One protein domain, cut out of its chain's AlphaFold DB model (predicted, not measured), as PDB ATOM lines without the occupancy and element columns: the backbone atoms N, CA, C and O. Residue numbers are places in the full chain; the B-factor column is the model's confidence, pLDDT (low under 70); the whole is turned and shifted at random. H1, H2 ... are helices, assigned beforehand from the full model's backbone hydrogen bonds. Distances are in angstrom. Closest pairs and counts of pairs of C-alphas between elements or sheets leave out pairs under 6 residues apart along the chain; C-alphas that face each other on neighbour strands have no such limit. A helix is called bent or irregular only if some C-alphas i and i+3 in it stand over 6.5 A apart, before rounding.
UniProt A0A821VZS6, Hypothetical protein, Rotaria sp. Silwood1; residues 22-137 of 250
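AT A GLANCE: This is residues 22 to 137 of the 250 residues of the protein "Hypothetical protein" of Rotaria sp. Silwood1 (UniProt A0A821VZS6). The longest helix, H6, and H5 lie side by side as a hairpin; H5 also packs on H4, which has H1 along it, while residues 132 to 137 stick out. The printed part has 116 residues, with six named helices in the order H1 to H6 and no named strand; its class is all helix, with 78 of the 116 residues in the helices, and it is compact, with a radius of gyration of the C-alphas of 15.5 A and spans of 49 by 32 by 21 A.

IN THESE COORDINATES: H6, residues 111 to 136, runs 38.2 A from C-alpha 111 at (215.208, 194.160, 200.518) to C-alpha 136 at (213.164, 213.492, 233.411). H5 is residues 94 to 105, 16.5 A. H4, residues 59 to 83, 35.4 A, has a kink of 31 degrees near residue 77 and is irregular: C-alphas 78 and 81 are 7.0 A apart. H1 is residues 28 to 34, H2 42 to 45 and H3 52 to 55.

HOW THE PARTS SIT: The hub, H5, touches H6 residues 117 to 128 alone, closest C-alphas Leu 103 and Ala 120, 5.6 A, at a shallow tilt of 19 degrees, opposite ways. H4 touches H1, closest C-alphas Gly 73 and Pro 29, 4.5 A. H2 and H3 touch no helix. Every O i to N i+4 pair is within hydrogen-bond range in H5 and H6, 19 of 21 in H4, and 1 of 3 in H1, with 4 of 4 O i to N i+3 pairs.

THE WHOLE: The printed part has no cut and no long link; pLDDT is under 70 at residues 22 to 23, 36 to 56 and 86 to 90.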
ATOM      1  N   ASN A  22     199.104 189.342 195.486       64.88
ATOM      2  CA  ASN A  22     198.502 188.179 196.146       64.88
ATOM      3  C   ASN A  22     199.520 187.254 196.843       64.88
ATOM      4  O   ASN A  22     199.126 186.305 197.509       64.88
ATOM      5  N   GLN A  23     200.818 187.488 196.650       66.69
ATOM      6  CA  GLN A  23     201.908 186.734 197.268       66.69
ATOM      7  C   GLN A  23     202.564 187.506 198.422       66.69
ATOM      8  O   GLN A  23     203.460 186.966 199.071       66.69
ATOM      9  N   LEU A  24     202.146 188.750 198.692       72.25
ATOM     10  CA  LEU A  24     202.640 189.508 199.835       72.25
ATOM     11  C   LEU A  24     201.986 189.020 201.134       72.25
ATOM     12  O   LEU A  24     200.778 188.782 201.160       72.25
ATOM     13  N   PRO A  25     202.762 188.894 202.223       74.56
ATOM     14  CA  PRO A  25     202.217 188.489 203.505       74.56
ATOM     15  C   PRO A  25     201.299 189.573 204.069       74.56
ATOM     16  O   PRO A  25     201.548 190.776 203.931       74.56
ATOM     17  N   THR A  26     200.251 189.128 204.757       77.75
ATOM     18  CA  THR A  26     199.351 190.022 205.482       77.75
ATOM     19  C   THR A  26     200.092 190.678 206.645       77.75
ATOM     20  O   THR A  26     200.848 190.034 207.371       77.75
ATOM     21  N   ASN A  27     199.856 191.973 206.862       82.06
ATOM     22  CA  ASN A  27     200.460 192.709 207.969       82.06
ATOM     23  C   ASN A  27     199.769 192.374 209.302       82.06
ATOM     24  O   ASN A  27     198.900 193.100 209.791       82.06
ATOM     25  N   TYR A  28     200.149 191.234 209.876       79.88
ATOM     26  CA  TYR A  28     199.592 190.719 211.121       79.88
ATOM     27  C   TYR A  28     199.706 191.693 212.316       79.88
ATOM     28  O   TYR A  28     198.712 191.849 213.034       79.88
ATOM     29  N   PRO A  29     200.826 192.420 212.520       85.25
ATOM     30  CA  PRO A  29     200.904 193.465 213.542       85.25
ATOM     31  C   PRO A  29     199.764 194.497 213.465       85.25
ATOM     32  O   PRO A  29     199.107 194.766 214.472       85.25
ATOM     33  N   LEU A  30     199.435 195.004 212.270       86.12
ATOM     34  CA  LEU A  30     198.320 195.946 212.104       86.12
ATOM     35  C   LEU A  30     196.955 195.314 212.394       86.12
ATOM     36  O   LEU A  30     196.080 195.972 212.957       86.12
ATOM     37  N   LEU A  31     196.756 194.038 212.055       84.31
ATOM     38  CA  LEU A  31     195.501 193.347 212.362       84.31
ATOM     39  C   LEU A  31     195.265 193.229 213.872       84.31
ATOM     40  O   LEU A  31     194.136 193.406 214.325       84.31
ATOM     41  N   ILE A  32     196.316 192.998 214.666       82.38
ATOM     42  CA  ILE A  32     196.216 192.901 216.134       82.38
ATOM     43  C   ILE A  32     195.669 194.192 216.764       82.38
ATOM     44  O   ILE A  32     195.021 194.140 217.813       82.38
ATOM     45  N   ILE A  33     195.910 195.348 216.141       83.81
ATOM     46  CA  ILE A  33     195.381 196.632 216.614       83.81
ATOM     47  C   ILE A  33     193.848 196.613 216.593       83.81
ATOM     48  O   ILE A  33     193.205 196.980 217.577       83.81
ATOM     49  N   HIS A  34     193.263 196.169 215.480       80.12
ATOM     50  CA  HIS A  34     191.824 196.259 215.239       80.12
ATOM     51  C   HIS A  34     191.045 195.037 215.727       80.12
ATOM     52  O   HIS A  34     189.883 195.167 216.107       80.12
ATOM     53  N   TYR A  35     191.677 193.866 215.759       76.94
ATOM     54  CA  TYR A  35     191.039 192.609 216.131       76.94
ATOM     55  C   TYR A  35     191.591 192.080 217.455       76.94
ATOM     56  O   TYR A  35     192.770 192.220 217.785       76.94
ATOM     57  N   ASP A  36     190.741 191.446 218.258       69.31
ATOM     58  CA  ASP A  36     191.235 190.606 219.347       69.31
ATOM     59  C   ASP A  36     191.844 189.326 218.772       69.31
ATOM     60  O   ASP A  36     191.314 188.768 217.817       69.31
ATOM     61  N   ARG A  37     192.916 188.799 219.389       63.16
ATOM     62  CA  ARG A  37     193.570 187.541 218.955       63.16
ATOM     63  C   ARG A  37     192.595 186.374 218.748       63.16
ATOM     64  O   ARG A  37     192.865 185.490 217.956       63.16
ATOM     65  N   LYS A  38     191.463 186.378 219.458       62.09
ATOM     66  CA  LYS A  38     190.409 185.352 219.374       62.09
ATOM     67  C   LYS A  38     189.403 185.571 218.233       62.09
ATOM     68  O   LYS A  38     188.591 184.690 217.982       62.09
ATOM     69  N   GLN A  39     189.414 186.751 217.616       66.06
ATOM     70  CA  GLN A  39     188.520 187.175 216.533       66.06
ATOM     71  C   GLN A  39     189.233 187.244 215.175       66.06
ATOM     72  O   GLN A  39     188.581 187.491 214.165       66.06
ATOM     73  N   LEU A  40     190.551 187.034 215.146       64.69
ATOM     74  CA  LEU A  40     191.294 186.878 213.904       64.69
ATOM     75  C   LEU A  40     190.760 185.649 213.141       64.69
ATOM     76  O   LEU A  40     190.618 184.580 213.747       64.69
ATOM     77  N   PRO A  41     190.419 185.782 211.844       58.31
ATOM     78  CA  PRO A  41     190.076 184.645 210.995       58.31
ATOM     79  C   PRO A  41     191.105 183.512 211.128       58.31
ATOM     80  O   PRO A  41     192.308 183.760 211.174       58.31
ATOM     81  N   LYS A  42     190.660 182.253 211.158       54.34
ATOM     82  CA  LYS A  42     191.588 181.103 211.205       54.34
ATOM     83  C   LYS A  42     192.524 181.066 209.989       54.34
ATOM     84  O   LYS A  42     193.654 180.625 210.111       54.34
ATOM     85  N   ASP A  43     192.078 181.630 208.868       52.66
ATOM     86  CA  ASP A  43     192.860 181.770 207.634       52.66
ATOM     87  C   ASP A  43     193.880 182.932 207.698       52.66
ATOM     88  O   ASP A  43     194.785 183.006 206.881       52.66
ATOM     89  N   THR A  44     193.785 183.831 208.691       51.34
ATOM     90  CA  THR A  44     194.815 184.858 208.988       51.34
ATOM     91  C   THR A  44     195.895 184.369 209.958       51.34
ATOM     92  O   THR A  44     196.759 185.150 210.354       51.34
ATOM     93  N   GLU A  45     195.865 183.089 210.346       47.28
ATOM     94  CA  GLU A  45     197.016 182.436 210.980       47.28
ATOM     95  C   GLU A  45     198.133 182.112 209.978       47.28
ATOM     96  O   GLU A  45     199.192 181.673 210.426       47.28
ATOM     97  N   GLU A  46     197.934 182.371 208.674       50.38
ATOM     98  CA  GLU A  46     199.021 182.439 207.693       50.38
ATOM     99  C   GLU A  46     199.966 183.578 208.088       50.38
ATOM    100  O   GLU A  46     199.794 184.749 207.731       50.38
ATOM    101  N   ARG A  47     200.948 183.233 208.919       55.94
ATOM    102  CA  ARG A  47     201.999 184.146 209.363       55.94
ATOM    103  C   ARG A  47     202.821 184.540 208.145       55.94
ATOM    104  O   ARG A  47     202.746 183.904 207.090       55.94
ATOM    105  N   TYR A  48     203.728 185.502 208.313       58.00
ATOM    106  CA  TYR A  48     204.804 185.709 207.331       58.00
ATOM    107  C   TYR A  48     205.450 184.376 206.895       58.00
ATOM    108  O   TYR A  48     205.878 184.253 205.750       58.00
ATOM    109  N   CYS A  49     205.432 183.376 207.787       54.09
ATOM    110  CA  CYS A  49     205.917 182.019 207.601       54.09
ATOM    111  C   CYS A  49     205.331 181.204 206.437       54.09
ATOM    112  O   CYS A  49     206.013 180.301 205.946       54.09
ATOM    113  N   ASP A  50     204.109 181.506 206.003       58.75
ATOM    114  CA  ASP A  50     203.367 180.677 205.046       58.75
ATOM    115  C   ASP A  50     203.408 181.242 203.616       58.75
ATOM    116  O   ASP A  50     202.993 180.597 202.653       58.75
ATOM    117  N   CYS A  51     204.006 182.426 203.444       61.81
ATOM    118  CA  CYS A  51     204.238 183.028 202.137       61.81
ATOM    119  C   CYS A  51     205.247 182.189 201.312       61.81
ATOM    120  O   CYS A  51     206.328 181.848 201.811       61.81
ATOM    121  N   PRO A  52     204.993 181.930 200.012       60.69
ATOM    122  CA  PRO A  52     205.927 181.219 199.131       60.69
ATOM    123  C   PRO A  52     207.341 181.814 199.101       60.69
ATOM    124  O   PRO A  52     208.320 181.096 198.903       60.69
ATOM    125  N   SER A  53     207.465 183.124 199.313       62.81
ATOM    126  CA  SER A  53     208.755 183.817 199.361       62.81
ATOM    127  C   SER A  53     209.466 183.681 200.693       62.81
ATOM    128  O   SER A  53     210.690 183.716 200.719       62.81
ATOM    129  N   TYR A  54     208.727 183.437 201.773       64.25
ATOM    130  CA  TYR A  54     209.301 183.072 203.059       64.25
ATOM    131  C   TYR A  54     209.870 181.653 203.037       64.25
ATOM    132  O   TYR A  54     210.960 181.416 203.552       64.25
ATOM    133  N   MET A  55     209.184 180.709 202.380       62.62
ATOM    134  CA  MET A  55     209.659 179.323 202.259       62.62
ATOM    135  C   MET A  55     210.960 179.177 201.451       62.62
ATOM    136  O   MET A  55     211.652 178.174 201.601       62.62
ATOM    137  N   LYS A  56     211.307 180.167 200.617       69.38
ATOM    138  CA  LYS A  56     212.566 180.203 199.850       69.38
ATOM    139  C   LYS A  56     213.769 180.705 200.663       69.38
ATOM    140  O   LYS A  56     214.891 180.624 200.168       69.38
ATOM    141  N   LEU A  57     213.550 181.249 201.861       72.06
ATOM    142  CA  LEU A  57     214.606 181.798 202.715       72.06
ATOM    143  C   LEU A  57     215.294 180.695 203.528       72.06
ATOM    144  O   LEU A  57     214.682 179.689 203.895       72.06
ATOM    145  N   ASP A  58     216.566 180.909 203.850       80.50
ATOM    146  CA  ASP A  58     217.327 180.038 204.743       80.50
ATOM    147  C   ASP A  58     216.776 180.071 206.180       80.50
ATOM    148  O   ASP A  58     216.144 181.037 206.614       80.50
ATOM    149  N   ASP A  59     217.019 178.998 206.935       80.00
ATOM    150  CA  ASP A  59     216.492 178.806 208.297       80.00
ATOM    151  C   ASP A  59     216.835 179.965 209.242       80.00
ATOM    152  O   ASP A  59     216.007 180.371 210.063       80.00
ATOM    153  N   LEU A  60     218.043 180.521 209.111       80.94
ATOM    154  CA  LEU A  60     218.508 181.630 209.936       80.94
ATOM    155  C   LEU A  60     217.724 182.908 209.633       80.94
ATOM    156  O   LEU A  60     217.219 183.552 210.553       80.94
ATOM    157  N   THR A  61     217.568 183.252 208.355       79.12
ATOM    158  CA  THR A  61     216.754 184.399 207.946       79.12
ATOM    159  C   THR A  61     215.310 184.253 208.415       79.12
ATOM    160  O   THR A  61     214.772 185.178 209.024       79.12
ATOM    161  N   ARG A  62     214.695 183.078 208.233       77.38
ATOM    162  CA  ARG A  62     213.330 182.803 208.715       77.38
ATOM    163  C   ARG A  62     213.181 183.037 210.223       77.38
ATOM    164  O   ARG A  62     212.216 183.663 210.665       77.38
ATOM    165  N   SER A  63     214.168 182.612 211.012       82.62
ATOM    166  CA  SER A  63     214.196 182.875 212.455       82.62
ATOM    167  C   SER A  63     214.140 184.378 212.772       82.62
ATOM    168  O   SER A  63     213.319 184.803 213.588       82.62
ATOM    169  N   TYR A  64     214.925 185.209 212.075       82.62
ATOM    170  CA  TYR A  64     214.895 186.664 212.269       82.62
ATOM    171  C   TYR A  64     213.539 187.280 211.929       82.62
ATOM    172  O   TYR A  64     213.021 188.063 212.721       82.62
ATOM    173  N   PHE A  65     212.929 186.891 210.807       80.56
ATOM    174  CA  PHE A  65     211.594 187.370 210.437       80.56
ATOM    175  C   PHE A  65     210.542 187.034 211.502       80.56
ATOM    176  O   PHE A  65     209.735 187.894 211.851       80.56
ATOM    177  N   THR A  66     210.588 185.820 212.063       80.06
ATOM    178  CA  THR A  66     209.684 185.402 213.147       80.06
ATOM    179  C   THR A  66     209.876 186.264 214.399       80.06
ATOM    180  O   THR A  66     208.905 186.690 215.025       80.06
ATOM    181  N   VAL A  67     211.126 186.544 214.781       85.00
ATOM    182  CA  VAL A  67     211.436 187.418 215.925       85.00
ATOM    183  C   VAL A  67     210.929 188.840 215.680       85.00
ATOM    184  O   VAL A  67     210.282 189.412 216.558       85.00
ATOM    185  N   THR A  68     211.165 189.393 214.487       85.06
ATOM    186  CA  THR A  68     210.685 190.725 214.101       85.06
ATOM    187  C   THR A  68     209.161 190.803 214.137       85.06
ATOM    188  O   THR A  68     208.620 191.727 214.736       85.06
ATOM    189  N   GLU A  69     208.458 189.826 213.567       82.31
ATOM    190  CA  GLU A  69     206.991 189.794 213.556       82.31
ATOM    191  C   GLU A  69     206.412 189.754 214.978       82.31
ATOM    192  O   GLU A  69     205.497 190.516 215.300       82.31
ATOM    193  N   ASN A  70     206.983 188.925 215.858       83.75
ATOM    194  CA  ASN A  70     206.570 188.858 217.260       83.75
ATOM    195  C   ASN A  70     206.766 190.203 217.971       83.75
ATOM    196  O   ASN A  70     205.855 190.675 218.651       83.75
ATOM    197  N   PHE A  71     207.920 190.845 217.770       88.00
ATOM    198  CA  PHE A  71     208.223 192.155 218.344       88.00
ATOM    199  C   PHE A  71     207.255 193.245 217.855       88.00
ATOM    200  O   PHE A  71     206.701 193.998 218.658       88.00
ATOM    201  N   LEU A  72     206.982 193.305 216.548       88.44
ATOM    202  CA  LEU A  72     206.004 194.241 215.983       88.44
ATOM    203  C   LEU A  72     204.584 193.956 216.499       88.44
ATOM    204  O   LEU A  72     203.814 194.885 216.761       88.44
ATOM    205  N   GLY A  73     204.244 192.684 216.710       87.25
ATOM    206  CA  GLY A  73     202.997 192.272 217.348       87.25
ATOM    207  C   GLY A  73     202.871 192.764 218.794       87.25
ATOM    208  O   GLY A  73     201.803 193.232 219.190       87.25
ATOM    209  N   GLU A  74     203.946 192.716 219.585       87.94
ATOM    210  CA  GLU A  74     203.974 193.271 220.946       87.94
ATOM    211  C   GLU A  74     203.814 194.796 220.948       87.94
ATOM    212  O   GLU A  74     202.996 195.328 221.700       87.94
ATOM    213  N   ILE A  75     204.513 195.500 220.053       89.25
ATOM    214  CA  ILE A  75     204.349 196.949 219.867       89.25
ATOM    215  C   ILE A  75     202.897 197.303 219.517       89.25
ATOM    216  O   ILE A  75     202.338 198.260 220.057       89.25
ATOM    217  N   SER A  76     202.262 196.510 218.656       89.19
ATOM    218  CA  SER A  76     200.870 196.716 218.238       89.19
ATOM    219  C   SER A  76     199.890 196.620 219.413       89.19
ATOM    220  O   SER A  76     198.943 197.403 219.511       89.19
ATOM    221  N   LEU A  77     200.150 195.720 220.368       87.00
ATOM    222  CA  LEU A  77     199.362 195.615 221.600       87.00
ATOM    223  C   LEU A  77     199.526 196.839 222.511       87.00
ATOM    224  O   LEU A  77     198.565 197.220 223.178       87.00
ATOM    225  N   LEU A  78     200.704 197.471 222.528       86.81
ATOM    226  CA  LEU A  78     200.939 198.683 223.320       86.81
ATOM    227  C   LEU A  78     200.171 199.894 222.774       86.81
ATOM    228  O   LEU A  78     199.731 200.737 223.556       86.81
ATOM    229  N   ILE A  79     199.987 199.983 221.452       87.38
ATOM    230  CA  ILE A  79     199.275 201.107 220.819       87.38
ATOM    231  C   ILE A  79     197.767 200.891 220.678       87.38
ATOM    232  O   ILE A  79     197.029 201.867 220.557       87.38
ATOM    233  N   LYS A  80     197.288 199.644 220.731       86.31
ATOM    234  CA  LYS A  80     195.861 199.305 220.608       86.31
ATOM    235  C   LYS A  80     194.935 200.149 221.508       86.31
ATOM    236  O   LYS A  80     193.965 200.690 220.978       86.31
ATOM    237  N   PRO A  81     195.222 200.366 222.811       83.06
ATOM    238  CA  PRO A  81     194.369 201.198 223.666       83.06
ATOM    239  C   PRO A  81     194.314 202.668 223.231       83.06
ATOM    240  O   PRO A  81     193.288 203.317 223.403       83.06
ATOM    241  N   ILE A  82     195.408 203.186 222.657       81.88
ATOM    242  CA  ILE A  82     195.512 204.574 222.175       81.88
ATOM    243  C   ILE A  82     194.602 204.777 220.958       81.88
ATOM    244  O   ILE A  82     193.995 205.831 220.797       81.88
ATOM    245  N   ILE A  83     194.520 203.765 220.095       79.12
ATOM    246  CA  ILE A  83     193.773 203.815 218.833       79.12
ATOM    247  C   ILE A  83     192.280 203.601 219.067       79.12
ATOM    248  O   ILE A  83     191.461 204.264 218.437       79.12
ATOM    249  N   ASN A  84     191.926 202.723 220.006       77.44
ATOM    250  CA  ASN A  84     190.536 202.410 220.334       77.44
ATOM    251  C   ASN A  84     189.870 203.448 221.256       77.44
ATOM    252  O   ASN A  84     188.774 203.194 221.752       77.44
ATOM    253  N   ASP A  85     190.524 204.595 221.490       70.56
ATOM    254  CA  ASP A  85     190.063 205.682 222.368       70.56
ATOM    255  C   ASP A  85     189.607 205.172 223.749       70.56
ATOM    256  O   ASP A  85     188.680 205.680 224.389       70.56
ATOM    257  N   GLU A  86     190.267 204.113 224.234       68.06
ATOM    258  CA  GLU A  86     190.131 203.729 225.626       68.06
ATOM    259  C   GLU A  86     190.724 204.886 226.432       68.06
ATOM    260  O   GLU A  86     191.838 205.309 226.144       68.06
ATOM    261  N   LYS A  87     189.990 205.413 227.425       58.38
ATOM    262  CA  LYS A  87     190.328 206.603 228.246       58.38
ATOM    263  C   LYS A  87     191.612 206.472 229.097       58.38
ATOM    264  O   LYS A  87     191.668 206.938 230.235       58.38
ATOM    265  N   ARG A  88     192.644 205.803 228.599       60.47
ATOM    266  CA  ARG A  88     193.980 205.723 229.164       60.47
ATOM    267  C   ARG A  88     194.783 206.890 228.610       60.47
ATOM    268  O   ARG A  88     194.802 207.132 227.407       60.47
ATOM    269  N   GLN A  89     195.464 207.615 229.492       62.09
ATOM    270  CA  GLN A  89     196.510 208.533 229.053       62.09
ATOM    271  C   GLN A  89     197.514 207.725 228.225       62.09
ATOM    272  O   GLN A  89     198.055 206.727 228.704       62.09
ATOM    273  N   SER A  90     197.692 208.115 226.963       69.69
ATOM    274  CA  SER A  90     198.643 207.472 226.064       69.69
ATOM    275  C   SER A  90     200.033 207.502 226.691       69.69
ATOM    276  O   SER A  90     200.539 208.575 227.019       69.69
ATOM    277  N   ILE A  91     200.656 206.330 226.831       78.88
ATOM    278  CA  ILE A  91     202.042 206.197 227.310       78.88
ATOM    279  C   ILE A  91     203.005 206.857 226.310       78.88
ATOM    280  O   ILE A  91     204.069 207.344 226.683       78.88
ATOM    281  N   PHE A  92     202.614 206.914 225.034       84.88
ATOM    282  CA  PHE A  92     203.418 207.481 223.963       84.88
ATOM    283  C   PHE A  92     202.960 208.883 223.573       84.88
ATOM    284  O   PHE A  92     201.765 209.181 223.480       84.88
ATOM    285  N   SER A  93     203.927 209.738 223.244       86.94
ATOM    286  CA  SER A  93     203.651 210.999 222.565       86.94
ATOM    287  C   SER A  93     203.026 210.741 221.186       86.94
ATOM    288  O   SER A  93     203.191 209.675 220.576       86.94
ATOM    289  N   ARG A  94     202.319 211.735 220.636       86.12
ATOM    290  CA  ARG A  94     201.763 211.650 219.272       86.12
ATOM    291  C   ARG A  94     202.854 211.401 218.223       86.12
ATOM    292  O   ARG A  94     202.604 210.734 217.223       86.12
ATOM    293  N   SER A  95     204.050 211.939 218.448       88.81
ATOM    294  CA  SER A  95     205.203 211.756 217.565       88.81
ATOM    295  C   SER A  95     205.741 210.323 217.631       88.81
ATOM    296  O   SER A  95     205.876 209.681 216.591       88.81
ATOM    297  N   THR A  96     205.920 209.774 218.837       91.00
ATOM    298  CA  THR A  96     206.293 208.363 219.041       91.00
ATOM    299  C   THR A  96     205.264 207.416 218.428       91.00
ATOM    300  O   THR A  96     205.628 206.512 217.682       91.00
ATOM    301  N   THR A  97     203.973 207.692 218.620       89.38
ATOM    302  CA  THR A  97     202.883 206.907 218.017       89.38
ATOM    303  C   THR A  97     202.971 206.896 216.485       89.38
ATOM    304  O   THR A  97     202.880 205.838 215.872       89.38
ATOM    305  N   ARG A  98     203.217 208.049 215.843       89.50
ATOM    306  CA  ARG A  98     203.401 208.130 214.379       89.50
ATOM    307  C   ARG A  98     204.599 207.321 213.884       89.50
ATOM    308  O   ARG A  98     204.493 206.663 212.856       89.50
ATOM    309  N   LYS A  99     205.724 207.358 214.605       92.56
ATOM    310  CA  LYS A  99     206.923 206.575 214.260       92.56
ATOM    311  C   LYS A  99     206.680 205.075 214.404       92.56
ATOM    312  O   LYS A  99     207.088 204.319 213.531       92.56
ATOM    313  N   ILE A 100     205.954 204.663 215.444       92.31
ATOM    314  CA  ILE A 100     205.504 203.277 215.602       92.31
ATOM    315  C   ILE A 100     204.631 202.859 214.412       92.31
ATOM    316  O   ILE A 100     204.889 201.826 213.812       92.31
ATOM    317  N   PHE A 101     203.646 203.669 214.018       89.06
ATOM    318  CA  PHE A 101     202.822 203.365 212.841       89.06
ATOM    319  C   PHE A 101     203.638 203.246 211.554       89.06
ATOM    320  O   PHE A 101     203.378 202.354 210.755       89.06
ATOM    321  N   SER A 102     204.632 204.117 211.358       89.19
ATOM    322  CA  SER A 102     205.545 204.020 210.217       89.19
ATOM    323  C   SER A 102     206.267 202.674 210.197       89.19
ATOM    324  O   SER A 102     206.298 202.031 209.159       89.19
ATOM    325  N   LEU A 103     206.787 202.236 211.349       91.31
ATOM    326  CA  LEU A 103     207.464 200.950 211.498       91.31
ATOM    327  C   LEU A 103     206.518 199.764 211.250       91.31
ATOM    328  O   LEU A 103     206.901 198.798 210.601       91.31
ATOM    329  N   LEU A 104     205.280 199.840 211.749       89.44
ATOM    330  CA  LEU A 104     204.282 198.788 211.553       89.44
ATOM    331  C   LEU A 104     203.830 198.673 210.098       89.44
ATOM    332  O   LEU A 104     203.475 197.580 209.684       89.44
ATOM    333  N   ASN A 105     203.838 199.760 209.324       86.81
ATOM    334  CA  ASN A 105     203.451 199.749 207.910       86.81
ATOM    335  C   ASN A 105     204.552 199.237 206.968       86.81
ATOM    336  O   ASN A 105     204.259 198.956 205.808       86.81
ATOM    337  N   SER A 106     205.797 199.115 207.431       84.00
ATOM    338  CA  SER A 106     206.904 198.671 206.586       84.00
ATOM    339  C   SER A 106     206.776 197.189 206.214       84.00
ATOM    340  O   SER A 106     206.576 196.325 207.068       84.00
ATOM    341  N   GLN A 107     206.939 196.885 204.927       79.31
ATOM    342  CA  GLN A 107     206.916 195.522 204.397       79.31
ATOM    343  C   GLN A 107     208.346 194.985 204.318       79.31
ATOM    344  O   GLN A 107     209.084 195.343 203.419       79.31
ATOM    345  N   TYR A 108     208.763 194.118 205.236       79.31
ATOM    346  CA  TYR A 108     210.170 193.702 205.349       79.31
ATOM    347  C   TYR A 108     210.518 192.418 204.579       79.31
ATOM    348  O   TYR A 108     211.657 191.946 204.640       79.31
ATOM    349  N   ILE A 109     209.578 191.840 203.817       75.88
ATOM    350  CA  ILE A 109     209.873 190.684 202.949       75.88
ATOM    351  C   ILE A 109     210.836 191.055 201.807       75.88
ATOM    352  O   ILE A 109     211.699 190.258 201.426       75.88
ATOM    353  N   ASN A 110     210.750 192.285 201.292       75.38
ATOM    354  CA  ASN A 110     211.641 192.794 200.253       75.38
ATOM    355  C   ASN A 110     212.902 193.430 200.866       75.38
ATOM    356  O   ASN A 110     212.973 193.741 202.053       75.38
ATOM    357  N   HIS A 111     213.946 193.582 200.053       75.31
ATOM    358  CA  HIS A 111     215.208 194.160 200.518       75.31
ATOM    359  C   HIS A 111     215.073 195.640 200.897       75.31
ATOM    360  O   HIS A 111     215.612 196.062 201.917       75.31
ATOM    361  N   GLU A 112     214.342 196.409 200.095       78.19
ATOM    362  CA  GLU A 112     214.126 197.841 200.312       78.19
ATOM    363  C   GLU A 112     213.396 198.116 201.630       78.19
ATOM    364  O   GLU A 112     213.918 198.833 202.482       78.19
ATOM    365  N   GLY A 113     212.284 197.427 201.884       80.75
ATOM    366  CA  GLY A 113     211.532 197.584 203.122       80.75
ATOM    367  C   GLY A 113     212.281 197.090 204.363       80.75
ATOM    368  O   GLY A 113     212.030 197.586 205.458       80.75
ATOM    369  N   ARG A 114     213.275 196.193 204.237       84.19
ATOM    370  CA  ARG A 114     214.203 195.907 205.353       84.19
ATOM    371  C   ARG A 114     215.063 197.114 205.710       84.19
ATOM    372  O   ARG A 114     215.262 197.370 206.896       84.19
ATOM    373  N   SER A 115     215.569 197.842 204.715       85.56
ATOM    374  CA  SER A 115     216.328 199.075 204.953       85.56
ATOM    375  C   SER A 115     215.449 200.123 205.634       85.56
ATOM    376  O   SER A 115     215.845 200.696 206.648       85.56
ATOM    377  N   GLU A 116     214.216 200.293 205.153       85.94
ATOM    378  CA  GLU A 116     213.239 201.201 205.758       85.94
ATOM    379  C   GLU A 116     212.908 200.825 207.207       85.94
ATOM    380  O   GLU A 116     212.877 201.697 208.073       85.94
ATOM    381  N   VAL A 117     212.718 199.533 207.510       88.69
ATOM    382  CA  VAL A 117     212.499 199.061 208.889       88.69
ATOM    383  C   VAL A 117     213.678 199.418 209.789       88.69
ATOM    384  O   VAL A 117     213.466 199.861 210.920       88.69
ATOM    385  N   LEU A 118     214.916 199.243 209.320       90.38
ATOM    386  CA  LEU A 118     216.107 199.578 210.103       90.38
ATOM    387  C   LEU A 118     216.184 201.083 210.391       90.38
ATOM    388  O   LEU A 118     216.419 201.479 211.536       90.38
ATOM    389  N   GLU A 119     215.932 201.923 209.388       90.81
ATOM    390  CA  GLU A 119     215.905 203.379 209.545       90.81
ATOM    391  C   GLU A 119     214.762 203.843 210.457       90.81
ATOM    392  O   GLU A 119     214.981 204.644 211.371       90.81
ATOM    393  N   ALA A 120     213.560 203.291 210.279       91.31
ATOM    394  CA  ALA A 120     212.400 203.576 211.117       91.31
ATOM    395  C   ALA A 120     212.644 203.160 212.575       91.31
ATOM    396  O   ALA A 120     212.331 203.920 213.493       91.31
ATOM    397  N   THR A 121     213.267 201.997 212.797       92.38
ATOM    398  CA  THR A 121     213.621 201.498 214.134       92.38
ATOM    399  C   THR A 121     214.647 202.403 214.805       92.38
ATOM    400  O   THR A 121     214.457 202.799 215.957       92.38
ATOM    401  N   ARG A 122     215.707 202.798 214.086       94.19
ATOM    402  CA  ARG A 122     216.697 203.758 214.592       94.19
ATOM    403  C   ARG A 122     216.037 205.086 214.955       94.19
ATOM    404  O   ARG A 122     216.229 205.585 216.061       94.19
ATOM    405  N   SER A 123     215.222 205.626 214.053       92.88
ATOM    406  CA  SER A 123     214.525 206.897 214.255       92.88
ATOM    407  C   SER A 123     213.534 206.848 215.423       92.88
ATOM    408  O   SER A 123     213.343 207.848 216.119       92.88
ATOM    409  N   LEU A 124     212.891 205.699 215.651       94.50
ATOM    410  CA  LEU A 124     212.034 205.459 216.810       94.50
ATOM    411  C   LEU A 124     212.859 205.422 218.101       94.50
ATOM    412  O   LEU A 124     212.501 206.109 219.054       94.50
ATOM    413  N   GLY A 125     213.974 204.689 218.120       94.75
ATOM    414  CA  GLY A 125     214.870 204.605 219.275       94.75
ATOM    415  C   GLY A 125     215.453 205.961 219.676       94.75
ATOM    416  O   GLY A 125     215.356 206.352 220.837       94.75
ATOM    417  N   GLU A 126     215.976 206.724 218.711       94.81
ATOM    418  CA  GLU A 126     216.472 208.091 218.935       94.81
ATOM    419  C   GLU A 126     215.381 208.987 219.535       94.81
ATOM    420  O   GLU A 126     215.621 209.738 220.481       94.81
ATOM    421  N   HIS A 127     214.153 208.872 219.030       94.75
ATOM    422  CA  HIS A 127     213.042 209.671 219.523       94.75
ATOM    423  C   HIS A 127     212.590 209.270 220.930       94.75
ATOM    424  O   HIS A 127     212.325 210.149 221.746       94.75
ATOM    425  N   ILE A 128     212.558 207.971 221.242       93.75
ATOM    426  CA  ILE A 128     212.262 207.475 222.593       93.75
ATOM    427  C   ILE A 128     213.315 207.979 223.582       93.75
ATOM    428  O   ILE A 128     212.952 208.448 224.656       93.75
ATOM    429  N   CYS A 129     214.602 207.962 223.223       95.38
ATOM    430  CA  CYS A 129     215.657 208.534 224.063       95.38
ATOM    431  C   CYS A 129     215.408 210.020 224.361       95.38
ATOM    432  O   CYS A 129     215.523 210.445 225.510       95.38
ATOM    433  N   ILE A 130     215.016 210.806 223.353       94.00
ATOM    434  CA  ILE A 130     214.679 212.229 223.526       94.00
ATOM    435  C   ILE A 130     213.443 212.405 224.419       94.00
ATOM    436  O   ILE A 130     213.457 213.253 225.312       94.00
ATOM    437  N   ASP A 131     212.387 211.617 224.209       91.50
ATOM    438  CA  ASP A 131     211.170 211.666 225.030       91.50
ATOM    439  C   ASP A 131     211.474 211.281 226.492       91.50
ATOM    440  O   ASP A 131     210.990 211.946 227.409       91.50
ATOM    441  N   CYS A 132     212.350 210.297 226.729       92.38
ATOM    442  CA  CYS A 132     212.850 209.955 228.062       92.38
ATOM    443  C   CYS A 132     213.616 211.120 228.700       92.38
ATOM    444  O   CYS A 132     213.324 211.490 229.835       92.38
ATOM    445  N   ILE A 133     214.558 211.741 227.978       93.44
ATOM    446  CA  ILE A 133     215.299 212.913 228.476       93.44
ATOM    447  C   ILE A 133     214.323 214.023 228.874       93.44
ATOM    448  O   ILE A 133     214.432 214.571 229.968       93.44
ATOM    449  N   ARG A 134     213.331 214.316 228.026       90.25
ATOM    450  CA  ARG A 134     212.299 215.326 228.301       90.25
ATOM    451  C   ARG A 134     211.445 214.977 229.513       90.25
ATOM    452  O   ARG A 134     211.111 215.872 230.278       90.25
ATOM    453  N   HIS A 135     211.102 213.704 229.694       89.69
ATOM    454  CA  HIS A 135     210.310 213.251 230.834       89.69
ATOM    455  C   HIS A 135     211.030 213.482 232.172       89.69
ATOM    456  O   HIS A 135     210.396 213.872 233.149       89.69
ATOM    457  N   TYR A 136     212.350 213.282 232.208       90.88
ATOM    458  CA  TYR A 136     213.164 213.492 233.411       90.88
ATOM    459  C   TYR A 136     213.691 214.926 233.570       90.88
ATOM    460  O   TYR A 136     214.222 215.275 234.626       90.88
ATOM    461  N   GLN A 137     213.559 215.772 232.549       94.19
ATOM    462  CA  GLN A 137     214.028 217.151 232.591       94.19
ATOM    463  C   GLN A 137     213.071 218.026 233.408       94.19
ATOM    464  O   GLN A 137     211.884 218.123 233.108       94.19
TER     465      GLN A 137